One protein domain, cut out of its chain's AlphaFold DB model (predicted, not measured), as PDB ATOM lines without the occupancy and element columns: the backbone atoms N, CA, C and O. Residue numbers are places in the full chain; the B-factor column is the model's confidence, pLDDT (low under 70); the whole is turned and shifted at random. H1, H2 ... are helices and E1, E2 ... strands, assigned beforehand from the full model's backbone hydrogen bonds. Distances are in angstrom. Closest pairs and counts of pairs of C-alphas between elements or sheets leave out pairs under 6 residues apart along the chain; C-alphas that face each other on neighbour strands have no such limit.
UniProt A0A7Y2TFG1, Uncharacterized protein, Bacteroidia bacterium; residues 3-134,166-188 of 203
ATOM      1  N   GLN A   3     -37.895 -50.162   6.571       42.56
ATOM      2  CA  GLN A   3     -37.980 -48.921   5.775       42.56
ATOM      3  C   GLN A   3     -38.890 -49.017   4.533       42.56
ATOM      4  O   GLN A   3     -39.615 -48.077   4.219       42.56
ATOM      5  N   SER A   4     -38.927 -50.165   3.839       47.97
ATOM      6  CA  SER A   4     -39.786 -50.340   2.655       47.97
ATOM      7  C   SER A   4     -41.275 -50.459   2.997       47.97
ATOM      8  O   SER A   4     -42.118 -50.220   2.134       47.97
ATOM      9  N   PHE A   5     -41.612 -50.834   4.236       49.47
ATOM     10  CA  PHE A   5     -42.995 -51.014   4.676       49.47
ATOM     11  C   PHE A   5     -43.660 -49.671   5.001       49.47
ATOM     12  O   PHE A   5     -44.718 -49.381   4.451       49.47
ATOM     13  N   ALA A   6     -42.995 -48.819   5.792       57.75
ATOM     14  CA  ALA A   6     -43.497 -47.486   6.150       57.75
ATOM     15  C   ALA A   6     -43.655 -46.547   4.938       57.75
ATOM     16  O   ALA A   6     -44.510 -45.666   4.906       57.75
ATOM     17  N   GLN A   7     -42.836 -46.750   3.908       59.72
ATOM     18  CA  GLN A   7     -42.885 -45.947   2.695       59.72
ATOM     19  C   GLN A   7     -44.038 -46.358   1.766       59.72
ATOM     20  O   GLN A   7     -44.764 -45.502   1.259       59.72
ATOM     21  N   ASN A   8     -44.217 -47.665   1.544       62.34
ATOM     22  CA  ASN A   8     -45.342 -48.172   0.760       62.34
ATOM     23  C   ASN A   8     -46.666 -47.880   1.471       62.34
ATOM     24  O   ASN A   8     -47.636 -47.518   0.810       62.34
ATOM     25  N   SER A   9     -46.695 -47.954   2.808       72.56
ATOM     26  CA  SER A   9     -47.874 -47.568   3.578       72.56
ATOM     27  C   SER A   9     -48.169 -46.075   3.451       72.56
ATOM     28  O   SER A   9     -49.319 -45.738   3.190       72.56
ATOM     29  N   LEU A  10     -47.173 -45.179   3.522       83.31
ATOM     30  CA  LEU A  10     -47.411 -43.737   3.379       83.31
ATOM     31  C   LEU A  10     -47.974 -43.361   2.003       83.31
ATOM     32  O   LEU A  10     -48.947 -42.607   1.932       83.31
ATOM     33  N   ASP A  11     -47.385 -43.849   0.910       84.06
ATOM     34  CA  ASP A  11     -47.855 -43.508  -0.437       84.06
ATOM     35  C   ASP A  11     -49.232 -44.124  -0.722       84.06
ATOM     36  O   ASP A  11     -50.130 -43.414  -1.180       84.06
ATOM     37  N   SER A  12     -49.449 -45.401  -0.382       85.00
ATOM     38  CA  SER A  12     -50.765 -46.038  -0.520       85.00
ATOM     39  C   SER A  12     -51.830 -45.346   0.330       85.00
ATOM     40  O   SER A  12     -52.928 -45.087  -0.161       85.00
ATOM     41  N   PHE A  13     -51.504 -44.976   1.570       88.38
ATOM     42  CA  PHE A  13     -52.406 -44.240   2.455       88.38
ATOM     43  C   PHE A  13     -52.695 -42.833   1.921       88.38
ATOM     44  O   PHE A  13     -53.843 -42.405   1.908       88.38
ATOM     45  N   SER A  14     -51.684 -42.135   1.394       91.81
ATOM     46  CA  SER A  14     -51.862 -40.818   0.766       91.81
ATOM     47  C   SER A  14     -52.789 -40.888  -0.445       91.81
ATOM     48  O   SER A  14     -53.640 -40.017  -0.609       91.81
ATOM     49  N   HIS A  15     -52.660 -41.923  -1.275       92.44
ATOM     50  CA  HIS A  15     -53.558 -42.149  -2.406       92.44
ATOM     51  C   HIS A  15     -54.988 -42.452  -1.952       92.44
ATOM     52  O   HIS A  15     -55.906 -41.773  -2.401       92.44
ATOM     53  N   ALA A  16     -55.174 -43.367  -0.998       91.81
ATOM     54  CA  ALA A  16     -56.497 -43.675  -0.451       91.81
ATOM     55  C   ALA A  16     -57.175 -42.436   0.164       91.81
ATOM     56  O   ALA A  16     -58.355 -42.171  -0.072       91.81
ATOM     57  N   MET A  17     -56.412 -41.631   0.908       93.00
ATOM     58  CA  MET A  17     -56.896 -40.383   1.494       93.00
ATOM     59  C   MET A  17     -57.261 -39.356   0.416       93.00
ATOM     60  O   MET A  17     -58.295 -38.701   0.534       93.00
ATOM     61  N   LEU A  18     -56.465 -39.239  -0.652       95.69
ATOM     62  CA  LEU A  18     -56.772 -38.353  -1.777       95.69
ATOM     63  C   LEU A  18     -58.044 -38.783  -2.520       95.69
ATOM     64  O   LEU A  18     -58.839 -37.925  -2.890       95.69
ATOM     65  N   ASP A  19     -58.251 -40.085  -2.706       93.50
ATOM     66  CA  ASP A  19     -59.432 -40.626  -3.384       93.50
ATOM     67  C   ASP A  19     -60.707 -40.424  -2.550       93.50
ATOM     68  O   ASP A  19     -61.784 -40.181  -3.092       93.50
ATOM     69  N   SER A  20     -60.582 -40.453  -1.219       92.00
ATOM     70  CA  SER A  20     -61.675 -40.130  -0.292       92.00
ATOM     71  C   SER A  20     -61.939 -38.623  -0.142       92.00
ATOM     72  O   SER A  20     -62.973 -38.209   0.390       92.00
ATOM     73  N   ALA A  21     -61.009 -37.774  -0.589       92.44
ATOM     74  CA  ALA A  21     -61.087 -36.335  -0.399       92.44
ATOM     75  C   ALA A  21     -62.113 -35.698  -1.349       92.44
ATOM     76  O   ALA A  21     -62.077 -35.871  -2.565       92.44
ATOM     77  N   SER A  22     -62.995 -34.855  -0.804       91.31
ATOM     78  CA  SER A  22     -63.958 -34.077  -1.597       91.31
ATOM     79  C   SER A  22     -63.279 -32.893  -2.305       91.31
ATOM     80  O   SER A  22     -63.416 -31.734  -1.908       91.31
ATOM     81  N   LEU A  23     -62.512 -33.189  -3.354       94.50
ATOM     82  CA  LEU A  23     -61.748 -32.235  -4.157       94.50
ATOM     83  C   LEU A  23     -62.265 -32.171  -5.596       94.50
ATOM     84  O   LEU A  23     -62.814 -33.122  -6.142       94.50
ATOM     85  N   LYS A  24     -62.055 -31.031  -6.260       95.06
ATOM     86  CA  LYS A  24     -62.327 -30.915  -7.700       95.06
ATOM     87  C   LYS A  24     -61.281 -31.697  -8.489       95.06
ATOM     88  O   LYS A  24     -60.110 -31.673  -8.120       95.06
ATOM     89  N   GLN A  25     -61.656 -32.235  -9.651       94.38
ATOM     90  CA  GLN A  25     -60.756 -33.009 -10.520       94.38
ATOM     91  C   GLN A  25     -59.396 -32.329 -10.767       94.38
ATOM     92  O   GLN A  25     -58.346 -32.925 -10.554       94.38
ATOM     93  N   LYS A  26     -59.400 -31.031 -11.100       93.88
ATOM     94  CA  LYS A  26     -58.163 -30.252 -11.298       93.88
ATOM     95  C   LYS A  26     -57.260 -30.206 -10.057       93.88
ATOM     96  O   LYS A  26     -56.051 -30.088 -10.192       93.88
ATOM     97  N   GLN A  27     -57.830 -30.243  -8.853       96.00
ATOM     98  CA  GLN A  27     -57.069 -30.259  -7.599       96.00
ATOM     99  C   GLN A  27     -56.491 -31.653  -7.340       96.00
ATOM    100  O   GLN A  27     -55.322 -31.755  -6.980       96.00
ATOM    101  N   VAL A  28     -57.276 -32.707  -7.589       96.19
ATOM    102  CA  VAL A  28     -56.822 -34.104  -7.498       96.19
ATOM    103  C   VAL A  28     -55.620 -34.336  -8.414       96.19
ATOM    104  O   VAL A  28     -54.591 -34.823  -7.958       96.19
ATOM    105  N   GLU A  29     -55.689 -33.888  -9.669       95.50
ATOM    106  CA  GLU A  29     -54.573 -33.985 -10.621       95.50
ATOM    107  C   GLU A  29     -53.301 -33.287 -10.124       95.50
ATOM    108  O   GLU A  29     -52.189 -33.771 -10.351       95.50
ATOM    109  N   VAL A  30     -53.438 -32.145  -9.441       96.12
ATOM    110  CA  VAL A  30     -52.292 -31.449  -8.847       96.12
ATOM    111  C   VAL A  30     -51.715 -32.265  -7.696       96.12
ATOM    112  O   VAL A  30     -50.511 -32.501  -7.693       96.12
ATOM    113  N   PHE A  31     -52.532 -32.761  -6.765       96.94
ATOM    114  CA  PHE A  31     -52.034 -33.586  -5.661       96.94
ATOM    115  C   PHE A  31     -51.405 -34.898  -6.142       96.94
ATOM    116  O   PHE A  31     -50.338 -35.266  -5.662       96.94
ATOM    117  N   GLN A  32     -51.955 -35.546  -7.169       94.38
ATOM    118  CA  GLN A  32     -51.321 -36.710  -7.795       94.38
ATOM    119  C   GLN A  32     -49.936 -36.378  -8.376       94.38
ATOM    120  O   GLN A  32     -49.018 -37.193  -8.284       94.38
ATOM    121  N   LYS A  33     -49.747 -35.182  -8.956       92.31
ATOM    122  CA  LYS A  33     -48.418 -34.723  -9.405       92.31
ATOM    123  C   LYS A  33     -47.449 -34.541  -8.236       92.31
ATOM    124  O   LYS A  33     -46.279 -34.876  -8.391       92.31
ATOM    125  N   ILE A  34     -47.922 -34.038  -7.095       92.62
ATOM    126  CA  ILE A  34     -47.120 -33.900  -5.868       92.62
ATOM    127  C   ILE A  34     -46.674 -35.280  -5.377       92.62
ATOM    128  O   ILE A  34     -45.476 -35.513  -5.251       92.62
ATOM    129  N   LEU A  35     -47.608 -36.224  -5.221       91.06
ATOM    130  CA  LEU A  35     -47.305 -37.588  -4.767       91.06
ATOM    131  C   LEU A  35     -46.296 -38.292  -5.686       91.06
ATOM    132  O   LEU A  35     -45.337 -38.894  -5.214       91.06
ATOM    133  N   LYS A  36     -46.416 -38.128  -7.011       88.31
ATOM    134  CA  LYS A  36     -45.428 -38.659  -7.970       88.31
ATOM    135  C   LYS A  36     -44.015 -38.094  -7.766       88.31
ATOM    136  O   LYS A  36     -43.043 -38.797  -8.044       88.31
ATOM    137  N   LYS A  37     -43.874 -36.852  -7.285       86.12
ATOM    138  CA  LYS A  37     -42.564 -36.225  -7.037       86.12
ATOM    139  C   LYS A  37     -41.850 -36.777  -5.803       86.12
ATOM    140  O   LYS A  37     -40.620 -36.714  -5.784       86.12
ATOM    141  N   ARG A  38     -42.546 -37.405  -4.848       82.06
ATOM    142  CA  ARG A  38     -41.917 -38.076  -3.690       82.06
ATOM    143  C   ARG A  38     -40.848 -39.086  -4.102       82.06
ATOM    144  O   ARG A  38     -39.782 -39.151  -3.495       82.06
ATOM    145  N   ASN A  39     -41.089 -39.807  -5.201       69.38
ATOM    146  CA  ASN A  39     -40.137 -40.757  -5.786       69.38
ATOM    147  C   ASN A  39     -38.833 -40.088  -6.239       69.38
ATOM    148  O   ASN A  39     -37.773 -40.698  -6.161       69.38
ATOM    149  N   SER A  40     -38.917 -38.844  -6.721       63.47
ATOM    150  CA  SER A  40     -37.779 -38.096  -7.263       63.47
ATOM    151  C   SER A  40     -36.966 -37.341  -6.209       63.47
ATOM    152  O   SER A  40     -35.832 -36.968  -6.488       63.47
ATOM    153  N   PHE A  41     -37.515 -37.112  -5.011       63.41
ATOM    154  CA  PHE A  41     -36.972 -36.131  -4.063       63.41
ATOM    155  C   PHE A  41     -36.237 -36.709  -2.848       63.41
ATOM    156  O   PHE A  41     -36.098 -36.022  -1.845       63.41
ATOM    157  N   LYS A  42     -35.762 -37.958  -2.908       63.66
ATOM    158  CA  LYS A  42     -35.090 -38.656  -1.788       63.66
ATOM    159  C   LYS A  42     -35.860 -38.688  -0.455       63.66
ATOM    160  O   LYS A  42     -35.346 -39.273   0.485       63.66
ATOM    161  N   LEU A  43     -37.109 -38.219  -0.388       67.50
ATOM    162  CA  LEU A  43     -38.000 -38.397   0.771       67.50
ATOM    163  C   LEU A  43     -38.022 -39.869   1.229       67.50
ATOM    164  O   LEU A  43     -37.991 -40.188   2.409       67.50
ATOM    165  N   LYS A  44     -37.965 -40.778   0.252       63.44
ATOM    166  CA  LYS A  44     -37.860 -42.233   0.425       63.44
ATOM    167  C   LYS A  44     -36.595 -42.721   1.133       63.44
ATOM    168  O   LYS A  44     -36.607 -43.794   1.715       63.44
ATOM    169  N   GLN A  45     -35.498 -41.981   1.018       62.59
ATOM    170  CA  GLN A  45     -34.214 -42.323   1.629       62.59
ATOM    171  C   GLN A  45     -34.135 -41.827   3.076       62.59
ATOM    172  O   GLN A  45     -33.413 -42.426   3.864       62.59
ATOM    173  N   HIS A  46     -34.865 -40.759   3.415       67.25
ATOM    174  CA  HIS A  46     -34.807 -40.120   4.733       67.25
ATOM    175  C   HIS A  46     -35.920 -40.550   5.683       67.25
ATOM    176  O   HIS A  46     -35.776 -40.328   6.880       67.25
ATOM    177  N   LEU A  47     -37.006 -41.149   5.170       69.12
ATOM    178  CA  LEU A  47     -38.121 -41.626   5.987       69.12
ATOM    179  C   LEU A  47     -37.651 -42.755   6.916       69.12
ATOM    180  O   LEU A  47     -37.767 -43.944   6.611       69.12
ATOM    181  N   ASP A  48     -37.081 -42.362   8.047       62.66
ATOM    182  CA  ASP A  48     -36.520 -43.263   9.030       62.66
ATOM    183  C   ASP A  48     -37.548 -43.549  10.124       62.66
ATOM    184  O   ASP A  48     -37.937 -42.672  10.897       62.66
ATOM    185  N   THR A  49     -37.978 -44.807  10.196       61.56
ATOM    186  CA  THR A  49     -38.935 -45.313  11.187       61.56
ATOM    187  C   THR A  49     -38.363 -45.414  12.603       61.56
ATOM    188  O   THR A  49     -39.073 -45.841  13.507       61.56
ATOM    189  N   THR A  50     -37.079 -45.103  12.809       73.56
ATOM    190  CA  THR A  50     -36.478 -45.059  14.154       73.56
ATOM    191  C   THR A  50     -36.959 -43.855  14.970       73.56
ATOM    192  O   THR A  50     -37.028 -43.935  16.199       73.56
ATOM    193  N   HIS A  51     -37.345 -42.765  14.303       84.50
ATOM    194  CA  HIS A  51     -37.890 -41.573  14.944       84.50
ATOM    195  C   HIS A  51     -39.348 -41.795  15.341       84.50
ATOM    196  O   HIS A  51     -40.121 -42.449  14.644       84.50
ATOM    197  N   ARG A  52     -39.746 -41.218  16.476       87.75
ATOM    198  CA  ARG A  52     -41.087 -41.407  17.047       87.75
ATOM    199  C   ARG A  52     -42.135 -40.548  16.361       87.75
ATOM    200  O   ARG A  52     -43.262 -41.001  16.171       87.75
ATOM    201  N   HIS A  53     -41.747 -39.332  15.990       90.56
ATOM    202  CA  HIS A  53     -42.623 -38.372  15.339       90.56
ATOM    203  C   HIS A  53     -41.949 -37.827  14.088       90.56
ATOM    204  O   HIS A  53     -40.827 -37.321  14.147       90.56
ATOM    205  N   VAL A  54     -42.656 -37.910  12.964       91.25
ATOM    206  CA  VAL A  54     -42.172 -37.412  11.675       91.25
ATOM    207  C   VAL A  54     -43.198 -36.457  11.094       91.25
ATOM    208  O   VAL A  54     -44.363 -36.812  10.925       91.25
ATOM    209  N   PHE A  55     -42.764 -35.245  10.767       92.25
ATOM    210  CA  PHE A  55     -43.589 -34.243  10.102       92.25
ATOM    211  C   PHE A  55     -43.025 -33.978   8.717       92.25
ATOM    212  O   PHE A  55     -41.863 -33.610   8.582       92.25
ATOM    213  N   ILE A  56     -43.861 -34.124   7.696       91.75
ATOM    214  CA  ILE A  56     -43.495 -33.899   6.301       91.75
ATOM    215  C   ILE A  56     -44.431 -32.835   5.755       91.75
ATOM    216  O   ILE A  56     -45.655 -32.950   5.828       91.75
ATOM    217  N   THR A  57     -43.849 -31.781   5.203       93.06
ATOM    218  CA  THR A  57     -44.585 -30.730   4.516       93.06
ATOM    219  C   THR A  57     -44.119 -30.625   3.082       93.06
ATOM    220  O   THR A  57     -43.007 -30.181   2.805       93.06
ATOM    221  N   GLU A  58     -44.993 -30.984   2.157       93.88
ATOM    222  CA  GLU A  58     -44.729 -30.902   0.729       93.88
ATOM    223  C   GLU A  58     -45.421 -29.681   0.152       93.88
ATOM    224  O   GLU A  58     -46.621 -29.500   0.338       93.88
ATOM    225  N   TYR A  59     -44.682 -28.866  -0.585       94.81
ATOM    226  CA  TYR A  59     -45.183 -27.687  -1.266       94.81
ATOM    227  C   TYR A  59     -45.052 -27.877  -2.764       94.81
ATOM    228  O   TYR A  59     -44.026 -28.340  -3.264       94.81
ATOM    229  N   TYR A  60     -46.067 -27.440  -3.496       95.56
ATOM    230  CA  TYR A  60     -46.005 -27.386  -4.943       95.56
ATOM    231  C   TYR A  60     -46.646 -26.115  -5.464       95.56
ATOM    232  O   TYR A  60     -47.825 -25.847  -5.225       95.56
ATOM    233  N   ASN A  61     -45.858 -25.332  -6.191       95.56
ATOM    234  CA  ASN A  61     -46.317 -24.092  -6.781       95.56
ATOM    235  C   ASN A  61     -46.583 -24.277  -8.278       95.56
ATOM    236  O   ASN A  61     -45.685 -24.579  -9.063       95.56
ATOM    237  N   THR A  62     -47.833 -24.066  -8.688       95.56
ATOM    238  CA  THR A  62     -48.261 -24.298 -10.070       95.56
ATOM    239  C   THR A  62     -47.787 -23.228 -11.052       95.56
ATOM    240  O   THR A  62     -47.846 -23.477 -12.251       95.56
ATOM    241  N   LEU A  63     -47.333 -22.052 -10.594       93.19
ATOM    242  CA  LEU A  63     -46.857 -20.980 -11.485       93.19
ATOM    243  C   LEU A  63     -45.464 -21.263 -12.033       93.19
ATOM    244  O   LEU A  63     -45.186 -20.942 -13.181       93.19
ATOM    245  N   ASN A  64     -44.589 -21.834 -11.209       93.06
ATOM    246  CA  ASN A  64     -43.191 -22.086 -11.562       93.06
ATOM    247  C   ASN A  64     -42.826 -23.579 -11.549       93.06
ATOM    248  O   ASN A  64     -41.655 -23.910 -11.701       93.06
ATOM    249  N   ASN A  65     -43.808 -24.473 -11.366       91.31
ATOM    250  CA  ASN A  65     -43.619 -25.927 -11.287       91.31
ATOM    251  C   ASN A  65     -42.594 -26.346 -10.210       91.31
ATOM    252  O   ASN A  65     -41.955 -27.399 -10.308       91.31
ATOM    253  N   ASN A  66     -42.424 -25.516  -9.178       91.75
ATOM    254  CA  ASN A  66     -41.476 -25.777  -8.109       91.75
ATOM    255  C   ASN A  66     -42.086 -26.723  -7.074       91.75
ATOM    256  O   ASN A  66     -43.236 -26.544  -6.665       91.75
ATOM    257  N   TYR A  67     -41.296 -27.698  -6.636       91.50
ATOM    258  CA  TYR A  67     -41.632 -28.606  -5.549       91.50
ATOM    259  C   TYR A  67     -40.545 -28.533  -4.490       91.50
ATOM    260  O   TYR A  67     -39.360 -28.598  -4.812       91.50
ATOM    261  N   SER A  68     -40.960 -28.423  -3.237       91.00
ATOM    262  CA  SER A  68     -40.066 -28.474  -2.089       91.00
ATOM    263  C   SER A  68     -40.710 -29.300  -0.990       91.00
ATOM    264  O   SER A  68     -41.921 -29.240  -0.792       91.00
ATOM    265  N   VAL A  69     -39.893 -30.047  -0.263       90.88
ATOM    266  CA  VAL A  69     -40.329 -30.865   0.867       90.88
ATOM    267  C   VAL A  69     -39.508 -30.493   2.086       90.88
ATOM    268  O   VAL A  69     -38.292 -30.348   1.970       90.88
ATOM    269  N   TYR A  70     -40.180 -30.283   3.213       90.62
ATOM    270  CA  TYR A  70     -39.558 -30.041   4.510       90.62
ATOM    271  C   TYR A  70     -39.921 -31.173   5.454       90.62
ATOM    272  O   TYR A  70     -41.095 -31.529   5.564       90.62
ATOM    273  N   GLU A  71     -38.917 -31.724   6.119       90.81
ATOM    274  CA  GLU A  71     -39.051 -32.900   6.968       90.81
ATOM    275  C   GLU A  71     -38.467 -32.588   8.346       90.81
ATOM    276  O   GLU A  71     -37.372 -32.031   8.448       90.81
ATOM    277  N   HIS A  72     -39.194 -32.943   9.402       91.38
ATOM    278  CA  HIS A  72     -38.766 -32.782  10.790       91.38
ATOM    279  C   HIS A  72     -38.949 -34.096  11.535       91.38
ATOM    280  O   HIS A  72     -40.066 -34.614  11.602       91.38
ATOM    281  N   TYR A  73     -37.867 -34.587  12.127       90.75
ATOM    282  CA  TYR A  73     -37.817 -35.865  12.823       90.75
ATOM    283  C   TYR A  73     -37.527 -35.654  14.311       90.75
ATOM    284  O   TYR A  73     -36.592 -34.939  14.676       90.75
ATOM    285  N   PHE A  74     -38.337 -36.274  15.169       91.31
ATOM    286  CA  PHE A  74     -38.231 -36.171  16.625       91.31
ATOM    287  C   PHE A  74     -38.201 -37.564  17.258       91.31
ATOM    288  O   PHE A  74     -38.977 -38.453  16.887       91.31
ATOM    289  N   ASN A  75     -37.352 -37.741  18.268       89.19
ATOM    290  CA  ASN A  75     -37.407 -38.891  19.166       89.19
ATOM    291  C   ASN A  75     -38.444 -38.666  20.278       89.19
ATOM    292  O   ASN A  75     -39.037 -37.597  20.398       89.19
ATOM    293  N   ALA A  76     -38.672 -39.687  21.107       82.69
ATOM    294  CA  ALA A  76     -39.750 -39.693  22.106       82.69
ATOM    295  C   ALA A  76     -39.664 -38.547  23.127       82.69
ATOM    296  O   ALA A  76     -40.684 -38.097  23.636       82.69
ATOM    297  N   THR A  77     -38.449 -38.115  23.461       85.62
ATOM    298  CA  THR A  77     -38.181 -37.116  24.504       85.62
ATOM    299  C   THR A  77     -37.850 -35.739  23.937       85.62
ATOM    300  O   THR A  77     -37.573 -34.812  24.694       85.62
ATOM    301  N   ASP A  78     -37.821 -35.604  22.613       87.81
ATOM    302  CA  ASP A  78     -37.374 -34.381  21.968       87.81
ATOM    303  C   ASP A  78     -38.473 -33.317  21.972       87.81
ATOM    304  O   ASP A  78     -39.618 -33.565  21.603       87.81
ATOM    305  N   THR A  79     -38.108 -32.088  22.332       88.06
ATOM    306  CA  THR A  79     -38.992 -30.923  22.146       88.06
ATOM    307  C   THR A  79     -38.814 -30.294  20.760       88.06
ATOM    308  O   THR A  79     -39.759 -29.718  20.218       88.06
ATOM    309  N   LEU A  80     -37.622 -30.437  20.170       88.44
ATOM    310  CA  LEU A  80     -37.219 -29.915  18.860       88.44
ATOM    311  C   LEU A  80     -36.774 -31.046  17.948       88.44
ATOM    312  O   LEU A  80     -36.310 -32.075  18.428       88.44
ATOM    313  N   ALA A  81     -36.869 -30.842  16.638       87.62
ATOM    314  CA  ALA A  81     -36.432 -31.855  15.696       87.62
ATOM    315  C   ALA A  81     -34.916 -32.044  15.816       87.62
ATOM    316  O   ALA A  81     -34.169 -31.067  15.783       87.62
ATOM    317  N   LYS A  82     -34.468 -33.294  15.937       85.25
ATOM    318  CA  LYS A  82     -33.039 -33.634  15.931       85.25
ATOM    319  C   LYS A  82     -32.479 -33.748  14.527       85.25
ATOM    320  O   LYS A  82     -31.286 -33.553  14.347       85.25
ATOM    321  N   ASN A  83     -33.343 -34.008  13.548       88.25
ATOM    322  CA  ASN A  83     -32.971 -34.021  12.145       88.25
ATOM    323  C   ASN A  83     -33.998 -33.204  11.364       88.25
ATOM    324  O   ASN A  83     -35.216 -33.392  11.497       88.25
ATOM    325  N   VAL A  84     -33.490 -32.289  10.545       88.31
ATOM    326  CA  VAL A  84     -34.289 -31.420   9.689       88.31
ATOM    327  C   VAL A  84     -33.773 -31.558   8.271       88.31
ATOM    328  O   VAL A  84     -32.584 -31.389   8.026       88.31
ATOM    329  N   TYR A  85     -34.668 -31.832   7.326       88.06
ATOM    330  CA  TYR A  85     -34.319 -31.854   5.911       88.06
ATOM    331  C   TYR A  85     -35.112 -30.788   5.171       88.06
ATOM    332  O   TYR A  85     -36.343 -30.753   5.216       88.06
ATOM    333  N   LEU A  86     -34.401 -29.911   4.468       86.69
ATOM    334  CA  LEU A  86     -34.970 -28.835   3.670       86.69
ATOM    335  C   LEU A  86     -34.682 -29.091   2.195       86.69
ATOM    336  O   LEU A  86     -33.535 -29.085   1.754       86.69
ATOM    337  N   ALA A  87     -35.741 -29.331   1.419       85.00
ATOM    338  CA  ALA A  87     -35.655 -29.666  -0.000       85.00
ATOM    339  C   ALA A  87     -34.676 -30.827  -0.284       85.00
ATOM    340  O   ALA A  87     -33.909 -30.785  -1.246       85.00
ATOM    341  N   GLY A  88     -34.710 -31.858   0.567       78.69
ATOM    342  CA  GLY A  88     -33.880 -33.058   0.442       78.69
ATOM    343  C   GLY A  88     -32.421 -32.891   0.878       78.69
ATOM    344  O   GLY A  88     -31.623 -33.795   0.634       78.69
ATOM    345  N   LYS A  89     -32.054 -31.765   1.499       84.38
ATOM    346  CA  LYS A  89     -30.741 -31.557   2.123       84.38
ATOM    347  C   LYS A  89     -30.894 -31.521   3.635       84.38
ATOM    348  O   LYS A  89     -31.783 -30.829   4.122       84.38
ATOM    349  N   GLU A  90     -30.041 -32.247   4.348       86.31
ATOM    350  CA  GLU A  90     -29.946 -32.127   5.803       86.31
ATOM    351  C   GLU A  90     -29.541 -30.691   6.156       86.31
ATOM    352  O   GLU A  90     -28.634 -30.126   5.539       86.31
ATOM    353  N   ALA A  91     -30.287 -30.081   7.067       85.44
ATOM    354  CA  ALA A  91     -29.999 -28.770   7.615       85.44
ATOM    355  C   ALA A  91     -29.279 -28.942   8.950       85.44
ATOM    356  O   ALA A  91     -29.637 -29.824   9.734       85.44
ATOM    357  N   ASP A  92     -28.309 -28.071   9.218       84.00
ATOM    358  CA  ASP A  92     -27.748 -27.955  10.554       84.00
ATOM    359  C   ASP A  92     -28.858 -27.502  11.514       84.00
ATOM    360  O   ASP A  92     -29.551 -26.513  11.269       84.00
ATOM    361  N   VAL A  93     -29.097 -28.287  12.561       79.69
ATOM    362  CA  VAL A  93     -30.223 -28.082  13.478       79.69
ATOM    363  C   VAL A  93     -29.998 -26.853  14.350       79.69
ATOM    364  O   VAL A  93     -30.966 -26.157  14.665       79.69
ATOM    365  N   GLU A  94     -28.746 -26.567  14.711       74.31
ATOM    366  CA  GLU A  94     -28.406 -25.364  15.460       74.31
ATOM    367  C   GLU A  94     -28.688 -24.142  14.591       74.31
ATOM    368  O   GLU A  94     -29.474 -23.303  15.007       74.31
ATOM    369  N   GLU A  95     -28.197 -24.089  13.349       73.06
ATOM    370  CA  GLU A  95     -28.487 -22.982  12.420       73.06
ATOM    371  C   GLU A  95     -29.975 -22.886  12.033       73.06
ATOM    372  O   GLU A  95     -30.514 -21.799  11.818       73.06
ATOM    373  N   TYR A  96     -30.676 -24.019  11.937       76.56
ATOM    374  CA  TYR A  96     -32.096 -24.048  11.584       76.56
ATOM    375  C   TYR A  96     -32.974 -23.376  12.647       76.56
ATOM    376  O   TYR A  96     -33.953 -22.698  12.313       76.56
ATOM    377  N   TYR A  97     -32.643 -23.585  13.922       73.50
ATOM    378  CA  TYR A  97     -33.347 -22.981  15.052       73.50
ATOM    379  C   TYR A  97     -32.709 -21.669  15.528       73.50
ATOM    380  O   TYR A  97     -33.385 -20.889  16.199       73.50
ATOM    381  N   ASN A  98     -31.462 -21.403  15.145       64.44
ATOM    382  CA  ASN A  98     -30.706 -20.198  15.453       64.44
ATOM    383  C   ASN A  98     -30.415 -19.428  14.154       64.44
ATOM    384  O   ASN A  98     -29.379 -19.646  13.519       64.44
ATOM    385  N   PRO A  99     -31.332 -18.554  13.700       52.34
ATOM    386  CA  PRO A  99     -31.085 -17.771  12.502       52.34
ATOM    387  C   PRO A  99     -29.822 -16.922  12.688       52.34
ATOM    388  O   PRO A  99     -29.586 -16.340  13.742       52.34
ATOM    389  N   LEU A 100     -29.024 -16.881  11.626       43.09
ATOM    390  CA  LEU A 100     -27.644 -16.406  11.526       43.09
ATOM    391  C   LEU A 100     -27.475 -14.889  11.765       43.09
ATOM    392  O   LEU A 100     -26.917 -14.214  10.917       43.09
ATOM    393  N   PHE A 101     -27.968 -14.328  12.872       47.38
ATOM    394  CA  PHE A 101     -27.834 -12.909  13.237       47.38
ATOM    395  C   PHE A 101     -27.921 -12.753  14.761       47.38
ATOM    396  O   PHE A 101     -28.952 -12.367  15.293       47.38
ATOM    397  N   GLY A 102     -26.849 -13.136  15.464       42.03
ATOM    398  CA  GLY A 102     -26.811 -13.180  16.926       42.03
ATOM    399  C   GLY A 102     -27.322 -11.907  17.612       42.03
ATOM    400  O   GLY A 102     -26.839 -10.824  17.287       42.03
ATOM    401  N   ILE A 103     -28.165 -12.133  18.640       41.78
ATOM    402  CA  ILE A 103     -28.840 -11.189  19.568       41.78
ATOM    403  C   ILE A 103     -30.262 -10.858  19.024       41.78
ATOM    404  O   ILE A 103     -30.381 -10.217  18.003       41.78
ATOM    405  N   GLU A 104     -31.422 -11.321  19.523       41.19
ATOM    406  CA  GLU A 104     -31.845 -11.783  20.850       41.19
ATOM    407  C   GLU A 104     -32.888 -12.924  20.800       41.19
ATOM    408  O   GLU A 104     -33.924 -12.855  20.133       41.19
ATOM    409  N   ILE A 105     -32.638 -13.908  21.671       37.78
ATOM    410  CA  ILE A 105     -33.409 -15.111  22.006       37.78
ATOM    411  C   ILE A 105     -33.316 -16.210  20.944       37.78
ATOM    412  O   ILE A 105     -33.746 -16.060  19.806       37.78
ATOM    413  N   GLU A 106     -32.841 -17.363  21.412       47.81
ATOM    414  CA  GLU A 106     -33.173 -18.731  21.003       47.81
ATOM    415  C   GLU A 106     -34.699 -18.910  20.842       47.81
ATOM    416  O   GLU A 106     -35.359 -19.646  21.578       47.81
ATOM    417  N   LYS A 107     -35.337 -18.146  19.954       52.59
ATOM    418  CA  LYS A 107     -36.788 -18.073  19.876       52.59
ATOM    419  C   LYS A 107     -37.248 -19.182  18.960       52.59
ATOM    420  O   LYS A 107     -37.711 -18.963  17.846       52.59
ATOM    421  N   ILE A 108     -37.139 -20.392  19.489       63.62
ATOM    422  CA  ILE A 108     -37.956 -21.511  19.062       63.62
ATOM    423  C   ILE A 108     -39.397 -21.015  19.133       63.62
ATOM    424  O   ILE A 108     -39.957 -20.788  20.210       63.62
ATOM    425  N   TYR A 109     -40.008 -20.813  17.973       70.12
ATOM    426  CA  TYR A 109     -41.414 -20.468  17.925       70.12
ATOM    427  C   TYR A 109     -42.209 -21.654  18.473       70.12
ATOM    428  O   TYR A 109     -41.887 -22.795  18.135       70.12
ATOM    429  N   PRO A 110     -43.278 -21.443  19.261       77.00
ATOM    430  CA  PRO A 110     -44.093 -22.548  19.761       77.00
ATOM    431  C   PRO A 110     -44.510 -23.519  18.650       77.00
ATOM    432  O   PRO A 110     -44.390 -24.728  18.817       77.00
ATOM    433  N   SER A 111     -44.838 -22.998  17.460       78.62
ATOM    434  CA  SER A 111     -45.168 -23.759  16.243       78.62
ATOM    435  C   SER A 111     -44.068 -24.698  15.723       78.62
ATOM    436  O   SER A 111     -44.331 -25.523  14.847       78.62
ATOM    437  N   GLN A 112     -42.836 -24.575  16.215       81.50
ATOM    438  CA  GLN A 112     -41.707 -25.430  15.862       81.50
ATOM    439  C   GLN A 112     -41.523 -26.613  16.821       81.50
ATOM    440  O   GLN A 112     -40.871 -27.587  16.438       81.50
ATOM    441  N   THR A 113     -42.106 -26.545  18.020       87.06
ATOM    442  CA  THR A 113     -41.995 -27.594  19.044       87.06
ATOM    443  C   THR A 113     -42.884 -28.795  18.733       87.06
ATOM    444  O   THR A 113     -43.940 -28.654  18.108       87.06
ATOM    445  N   LEU A 114     -42.477 -29.980  19.198       90.25
ATOM    446  CA  LEU A 114     -43.207 -31.230  18.978       90.25
ATOM    447  C   LEU A 114     -44.674 -31.135  19.412       90.25
ATOM    448  O   LEU A 114     -45.564 -31.449  18.623       90.25
ATOM    449  N   ASN A 115     -44.929 -30.673  20.641       88.44
ATOM    450  CA  ASN A 115     -46.275 -30.643  21.220       88.44
ATOM    451  C   ASN A 115     -47.228 -29.819  20.351       88.44
ATOM    452  O   ASN A 115     -48.208 -30.358  19.839       88.44
ATOM    453  N   PHE A 116     -46.876 -28.560  20.076       87.88
ATOM    454  CA  PHE A 116     -47.678 -27.687  19.220       87.88
ATOM    455  C   PHE A 116     -47.822 -28.234  17.800       87.88
ATOM    456  O   PHE A 116     -48.923 -28.210  17.259       87.88
ATOM    457  N   LYS A 117     -46.749 -28.750  17.180       89.44
ATOM    458  CA  LYS A 117     -46.848 -29.342  15.837       89.44
ATOM    459  C   LYS A 117     -47.799 -30.533  15.813       89.44
ATOM    460  O   LYS A 117     -48.620 -30.624  14.906       89.44
ATOM    461  N   SER A 118     -47.688 -31.434  16.785       90.31
ATOM    462  CA  SER A 118     -48.503 -32.646  16.852       90.31
ATOM    463  C   SER A 118     -49.983 -32.314  17.044       90.31
ATOM    464  O   SER A 118     -50.816 -32.828  16.300       90.31
ATOM    465  N   GLU A 119     -50.315 -31.397  17.958       89.81
ATOM    466  CA  GLU A 119     -51.684 -30.920  18.156       89.81
ATOM    467  C   GLU A 119     -52.216 -30.229  16.900       89.81
ATOM    468  O   GLU A 119     -53.306 -30.548  16.425       89.81
ATOM    469  N   HIS A 120     -51.422 -29.336  16.306       88.56
ATOM    470  CA  HIS A 120     -51.812 -28.607  15.102       88.56
ATOM    471  C   HIS A 120     -52.100 -29.547  13.926       88.56
ATOM    472  O   HIS A 120     -53.132 -29.419  13.271       88.56
ATOM    473  N   TYR A 121     -51.240 -30.543  13.691       88.62
ATOM    474  CA  TYR A 121     -51.427 -31.521  12.614       88.62
ATOM    475  C   TYR A 121     -52.604 -32.466  12.867       88.62
ATOM    476  O   TYR A 121     -53.327 -32.778  11.923       88.62
ATOM    477  N   LYS A 122     -52.828 -32.901  14.115       88.19
ATOM    478  CA  LYS A 122     -53.985 -33.741  14.482       88.19
ATOM    479  C   LYS A 122     -55.317 -33.018  14.265       88.19
ATOM    480  O   LYS A 122     -56.313 -33.665  13.960       88.19
ATOM    481  N   ASN A 123     -55.324 -31.691  14.378       90.06
ATOM    482  CA  ASN A 123     -56.509 -30.859  14.171       90.06
ATOM    483  C   ASN A 123     -56.757 -30.487  12.701       90.06
ATOM    484  O   ASN A 123     -57.778 -29.873  12.383       90.06
ATOM    485  N   PHE A 124     -55.853 -30.836  11.784       90.50
ATOM    486  CA  PHE A 124     -56.081 -30.595  10.368       90.50
ATOM    487  C   PHE A 124     -57.200 -31.478   9.819       90.50
ATOM    488  O   PHE A 124     -57.172 -32.701   9.922       90.50
ATOM    489  N   GLY A 125     -58.155 -30.848   9.131       90.62
ATOM    490  CA  GLY A 125     -59.095 -31.580   8.293       90.62
ATOM    491  C   GLY A 125     -58.386 -32.230   7.100       90.62
ATOM    492  O   GLY A 125     -57.366 -31.724   6.617       90.62
ATOM    493  N   LEU A 126     -58.969 -33.312   6.571       92.56
ATOM    494  CA  LEU A 126     -58.453 -34.014   5.388       92.56
ATOM    495  C   LEU A 126     -58.246 -33.063   4.198       92.56
ATOM    496  O   LEU A 126     -57.247 -33.158   3.491       92.56
ATOM    497  N   VAL A 127     -59.169 -32.118   3.997       95.38
ATOM    498  CA  VAL A 127     -59.062 -31.059   2.988       95.38
ATOM    499  C   VAL A 127     -59.301 -29.711   3.636       95.38
ATOM    500  O   VAL A 127     -60.319 -29.498   4.289       95.38
ATOM    501  N   GLN A 128     -58.401 -28.765   3.389       95.12
ATOM    502  CA  GLN A 128     -58.550 -27.398   3.879       95.12
ATOM    503  C   GLN A 128     -57.814 -26.395   2.988       95.12
ATOM    504  O   GLN A 128     -57.267 -26.731   1.933       95.12
ATOM    505  N   ARG A 129     -57.841 -25.120   3.373       93.81
ATOM    506  CA  ARG A 129     -57.036 -24.082   2.722       93.81
ATOM    507  C   ARG A 129     -55.646 -24.061   3.342       93.81
ATOM    508  O   ARG A 129     -55.512 -24.263   4.541       93.81
ATOM    509  N   ALA A 130     -54.635 -23.796   2.525       90.50
ATOM    510  CA  ALA A 130     -53.279 -23.623   3.013       90.50
ATOM    511  C   ALA A 130     -53.189 -22.407   3.939       90.50
ATOM    512  O   ALA A 130     -53.669 -21.319   3.613       90.50
ATOM    513  N   GLU A 131     -52.546 -22.603   5.080       88.94
ATOM    514  CA  GLU A 131     -52.122 -21.511   5.948       88.94
ATOM    515  C   GLU A 131     -51.012 -20.713   5.253       88.94
ATOM    516  O   GLU A 131     -50.210 -21.262   4.491       88.94
ATOM    517  N   TYR A 132     -50.975 -19.405   5.491       87.69
ATOM    518  CA  TYR A 132     -49.982 -18.507   4.911       87.69
ATOM    519  C   TYR A 132     -49.689 -17.363   5.872       87.69
ATOM    520  O   TYR A 132     -50.563 -16.944   6.633       87.69
ATOM    521  N   ASP A 133     -48.471 -16.832   5.793       82.75
ATOM    522  CA  ASP A 133     -48.142 -15.606   6.503       82.75
ATOM    523  C   ASP A 133     -48.872 -14.426   5.856       82.75
ATOM    524  O   ASP A 133     -48.789 -14.187   4.647       82.75
ATOM    525  N   SER A 134     -49.620 -13.706   6.686       87.62
ATOM    526  CA  SER A 134     -50.350 -12.513   6.280       87.62
ATOM    527  C   SER A 134     -49.463 -11.271   6.240       87.62
ATOM    528  O   SER A 134     -49.913 -10.229   5.773       87.62
ATOM    529  N   TYR A 166     -50.113 -25.384  -3.591       97.44
ATOM    530  CA  TYR A 166     -50.729 -26.536  -2.947       97.44
ATOM    531  C   TYR A 166     -49.761 -27.092  -1.908       97.44
ATOM    532  O   TYR A 166     -48.543 -26.983  -2.077       97.44
ATOM    533  N   LYS A 167     -50.302 -27.686  -0.847       96.00
ATOM    534  CA  LYS A 167     -49.503 -28.260   0.232       96.00
ATOM    535  C   LYS A 167     -50.077 -29.598   0.691       96.00
ATOM    536  O   LYS A 167     -51.294 -29.736   0.776       96.00
ATOM    537  N   ILE A 168     -49.220 -30.575   0.966       95.62
ATOM    538  CA  ILE A 168     -49.585 -31.808   1.675       95.62
ATOM    539  C   ILE A 168     -48.864 -31.771   3.017       95.62
ATOM    540  O   ILE A 168     -47.645 -31.612   3.064       95.62
ATOM    541  N   CYS A 169     -49.628 -31.866   4.100       94.62
ATOM    542  CA  CYS A 169     -49.096 -32.020   5.448       94.62
ATOM    543  C   CYS A 169     -49.264 -33.477   5.852       94.62
ATOM    544  O   CYS A 169     -50.388 -33.977   5.836       94.62
ATOM    545  N   THR A 170     -48.183 -34.128   6.253       93.12
ATOM    546  CA  THR A 170     -48.207 -35.475   6.814       93.12
ATOM    547  C   THR A 170     -47.574 -35.451   8.194       93.12
ATOM    548  O   THR A 170     -46.497 -34.888   8.374       93.12
ATOM    549  N   TYR A 171     -48.237 -36.076   9.159       93.00
ATOM    550  CA  TYR A 171     -47.676 -36.375  10.468       93.00
ATOM    551  C   TYR A 171     -47.772 -37.879  10.721       93.00
ATOM    552  O   TYR A 171     -48.839 -38.465  10.550       93.00
ATOM    553  N   ILE A 172     -46.655 -38.490  11.097       90.25
ATOM    554  CA  ILE A 172     -46.546 -39.906  11.439       90.25
ATOM    555  C   ILE A 172     -46.211 -39.992  12.925       90.25
ATOM    556  O   ILE A 172     -45.201 -39.442  13.369       90.25
ATOM    557  N   ASP A 173     -47.064 -40.683  13.670       89.38
ATOM    558  CA  ASP A 173     -46.878 -41.029  15.073       89.38
ATOM    559  C   ASP A 173     -46.606 -42.531  15.155       89.38
ATOM    560  O   ASP A 173     -47.527 -43.348  15.101       89.38
ATOM    561  N   VAL A 174     -45.328 -42.904  15.239       84.88
ATOM    562  CA  VAL A 174     -44.920 -44.316  15.197       84.88
ATOM    563  C   VAL A 174     -45.383 -45.063  16.450       84.88
ATOM    564  O   VAL A 174     -45.650 -46.257  16.395       84.88
ATOM    565  N   ASN A 175     -45.519 -44.370  17.585       81.81
ATOM    566  CA  ASN A 175     -45.954 -44.991  18.836       81.81
ATOM    567  C   ASN A 175     -47.449 -45.329  18.826       81.81
ATOM    568  O   ASN A 175     -47.854 -46.352  19.369       81.81
ATOM    569  N   ALA A 176     -48.259 -44.455  18.227       84.88
ATOM    570  CA  ALA A 176     -49.696 -44.664  18.085       84.88
ATOM    571  C   ALA A 176     -50.077 -45.454  16.819       84.88
ATOM    572  O   ALA A 176     -51.268 -45.649  16.586       84.88
ATOM    573  N   ASP A 177     -49.094 -45.859  16.001       82.88
ATOM    574  CA  ASP A 177     -49.282 -46.433  14.660       82.88
ATOM    575  C   ASP A 177     -50.273 -45.614  13.810       82.88
ATOM    576  O   ASP A 177     -51.205 -46.129  13.190       82.88
ATOM    577  N   ALA A 178     -50.114 -44.287  13.843       86.50
ATOM    578  CA  ALA A 178     -51.060 -43.349  13.252       86.50
ATOM    579  C   ALA A 178     -50.398 -42.454  12.202       86.50
ATOM    580  O   ALA A 178     -49.313 -41.905  12.408       86.50
ATOM    581  N   ILE A 179     -51.097 -42.253  11.082       89.06
ATOM    582  CA  ILE A 179     -50.707 -41.321  10.022       89.06
ATOM    583  C   ILE A 179     -51.841 -40.321   9.811       89.06
ATOM    584  O   ILE A 179     -52.977 -40.690   9.519       89.06
ATOM    585  N   TYR A 180     -51.512 -39.039   9.908       91.50
ATOM    586  CA  TYR A 180     -52.417 -37.924   9.663       91.50
ATOM    587  C   TYR A 180     -52.005 -37.231   8.370       91.50
ATOM    588  O   TYR A 180     -50.840 -36.861   8.210       91.50
ATOM    589  N   ILE A 181     -52.947 -37.044   7.442       93.75
ATOM    590  CA  ILE A 181     -52.704 -36.377   6.157       93.75
ATOM    591  C   ILE A 181     -53.728 -35.272   5.939       93.75
ATOM    592  O   ILE A 181     -54.926 -35.470   6.121       93.75
ATOM    593  N   SER A 182     -53.247 -34.116   5.484       96.25
ATOM    594  CA  SER A 182     -54.087 -32.997   5.067       96.25
ATOM    595  C   SER A 182     -53.669 -32.466   3.701       96.25
ATOM    596  O   SER A 182     -52.517 -32.079   3.487       96.25
ATOM    597  N   PHE A 183     -54.635 -32.399   2.787       97.38
ATOM    598  CA  PHE A 183     -54.518 -31.785   1.472       97.38
ATOM    599  C   PHE A 183     -54.934 -30.318   1.550       97.38
ATOM    600  O   PHE A 183     -56.111 -29.968   1.684       97.38
ATOM    601  N   GLN A 184     -53.955 -29.429   1.449       96.88
ATOM    602  CA  GLN A 184     -54.150 -27.995   1.575       96.88
ATOM    603  C   GLN A 184     -54.166 -27.323   0.198       96.88
ATOM    604  O   GLN A 184     -53.202 -27.353  -0.570       96.88
ATOM    605  N   THR A 185     -55.300 -26.705  -0.118       97.06
ATOM    606  CA  THR A 185     -55.545 -26.022  -1.395       97.06
ATOM    607  C   THR A 185     -55.157 -24.540  -1.332       97.06
ATOM    608  O   THR A 185     -55.216 -23.938  -0.254       97.06
ATOM    609  N   PRO A 186     -54.802 -23.909  -2.468       96.75
ATOM    610  CA  PRO A 186     -54.418 -22.505  -2.490       96.75
ATOM    611  C   PRO A 186     -55.511 -21.574  -1.964       96.75
ATOM    612  O   PRO A 186     -56.708 -21.747  -2.230       96.75
ATOM    613  N   VAL A 187     -55.093 -20.513  -1.280       95.12
ATOM    614  CA  VAL A 187     -56.013 -19.471  -0.818       95.12
ATOM    615  C   VAL A 187     -56.370 -18.560  -1.982       95.12
ATOM    616  O   VAL A 187     -55.504 -17.917  -2.562       95.12
ATOM    617  N   LYS A 188     -57.664 -18.458  -2.309       92.06
ATOM    618  CA  LYS A 188     -58.134 -17.627  -3.430       92.06
ATOM    619  C   LYS A 188     -57.886 -16.135  -3.213       92.06
ATOM    620  O   LYS A 188     -57.438 -15.460  -4.130       92.06
TER     621      LYS A 188
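This is residues 3 to 134 and 166 to 188 of the 203 residues of an uncharacterized protein of Bacteroidia bacterium (UniProt A0A7Y2TFG1). A twisted seven-strand sheet stands in the middle, covered on one face by the helical hairpin H1 and H2 and crossed on the other by the shorter H5. Small H4 sits beside E3, and residues 100 to 105, in the link after H4, stick out. The 155 printed residues include five named helices and seven named strands, in the order H1 H2 H3 E1 E2 E3 E4 H4 H5 E5 E6 E7, of mixed class. The sheet is mixed, ordered E4 E3 E2 E1 E6 E7 E5. The whole is compact, with a radius of gyration of the C-alphas of 15.6 A and spans of 48 by 36 by 29 A.

Start with E1, residues 53 to 61, 26.6 A long, from C-alpha 53 at (-42.623, -38.372, 15.339). Then read E2, residues 66 to 74, 27.0 A; E3, 83 to 86; E4, 89 to 91; E5, 127 to 129; E6, 166 to 173, 23.4 A; and E7, 178 to 185, 23.1 A, ending at C-alpha 185 (-55.545, -26.022, -1.395). Find H1, residues 3 to 20, 26.0 A, from C-alpha 3 at (-37.980, -48.921, 5.775); H2, 25 to 38, 20.7 A; H3, 43 to 46; H4, 93 to 97; and H5, 114 to 122, 11.9 A.

E1 to E4 form a meander, each strand the antiparallel neighbour of the one before: look at N 57 and O 70, 2.8 A, N 71 and O 85, 2.9 A, and N 91 and O 84, 2.8 A. E6 is antiparallel to E1, with N 56 and O 170 at 2.8 A, and to E7, with N 169 and O 182 at 3.0 A. Edge strand E5 is parallel to E7, with N 185 and O 128 at 2.8 A. The helices make three layers with the sheet, H1 and H2 on one face and H5 on the opposite face. H1, residues 11 to 18 alone, touches H2, closest C-alphas Leu 18 and Val 28, 7.1 A, at a shallow tilt of 6 degrees, opposite ways. H1 lies over E6 and E7 at a height over the sheet of 9.8 A; H2 lies over E1 and E6 at 9.1 A. H5 lies over E6 and only just over E1, with 3 of its C-alphas, at 9.2 A; its closest C-alpha pair with E6 is Tyr 121 and Tyr 171, 6.5 A. H3 and H4 only graze the sheet. Every O i to N i+4 pair is within hydrogen-bond range in H1, H4 and H5, and 9 of 10 in H2; H3 is too short for one.

The two farthest C-alphas, Gln 25 and Ile 103, are 49.0 A apart. Residues 135 to 165 are not printed; C-alphas 134 and 166 across this cut are 16.8 A apart. The link from H4 to H5 is long. Confidence is under 70 in residues 3 to 8, 39 to 49 and 98 to 108.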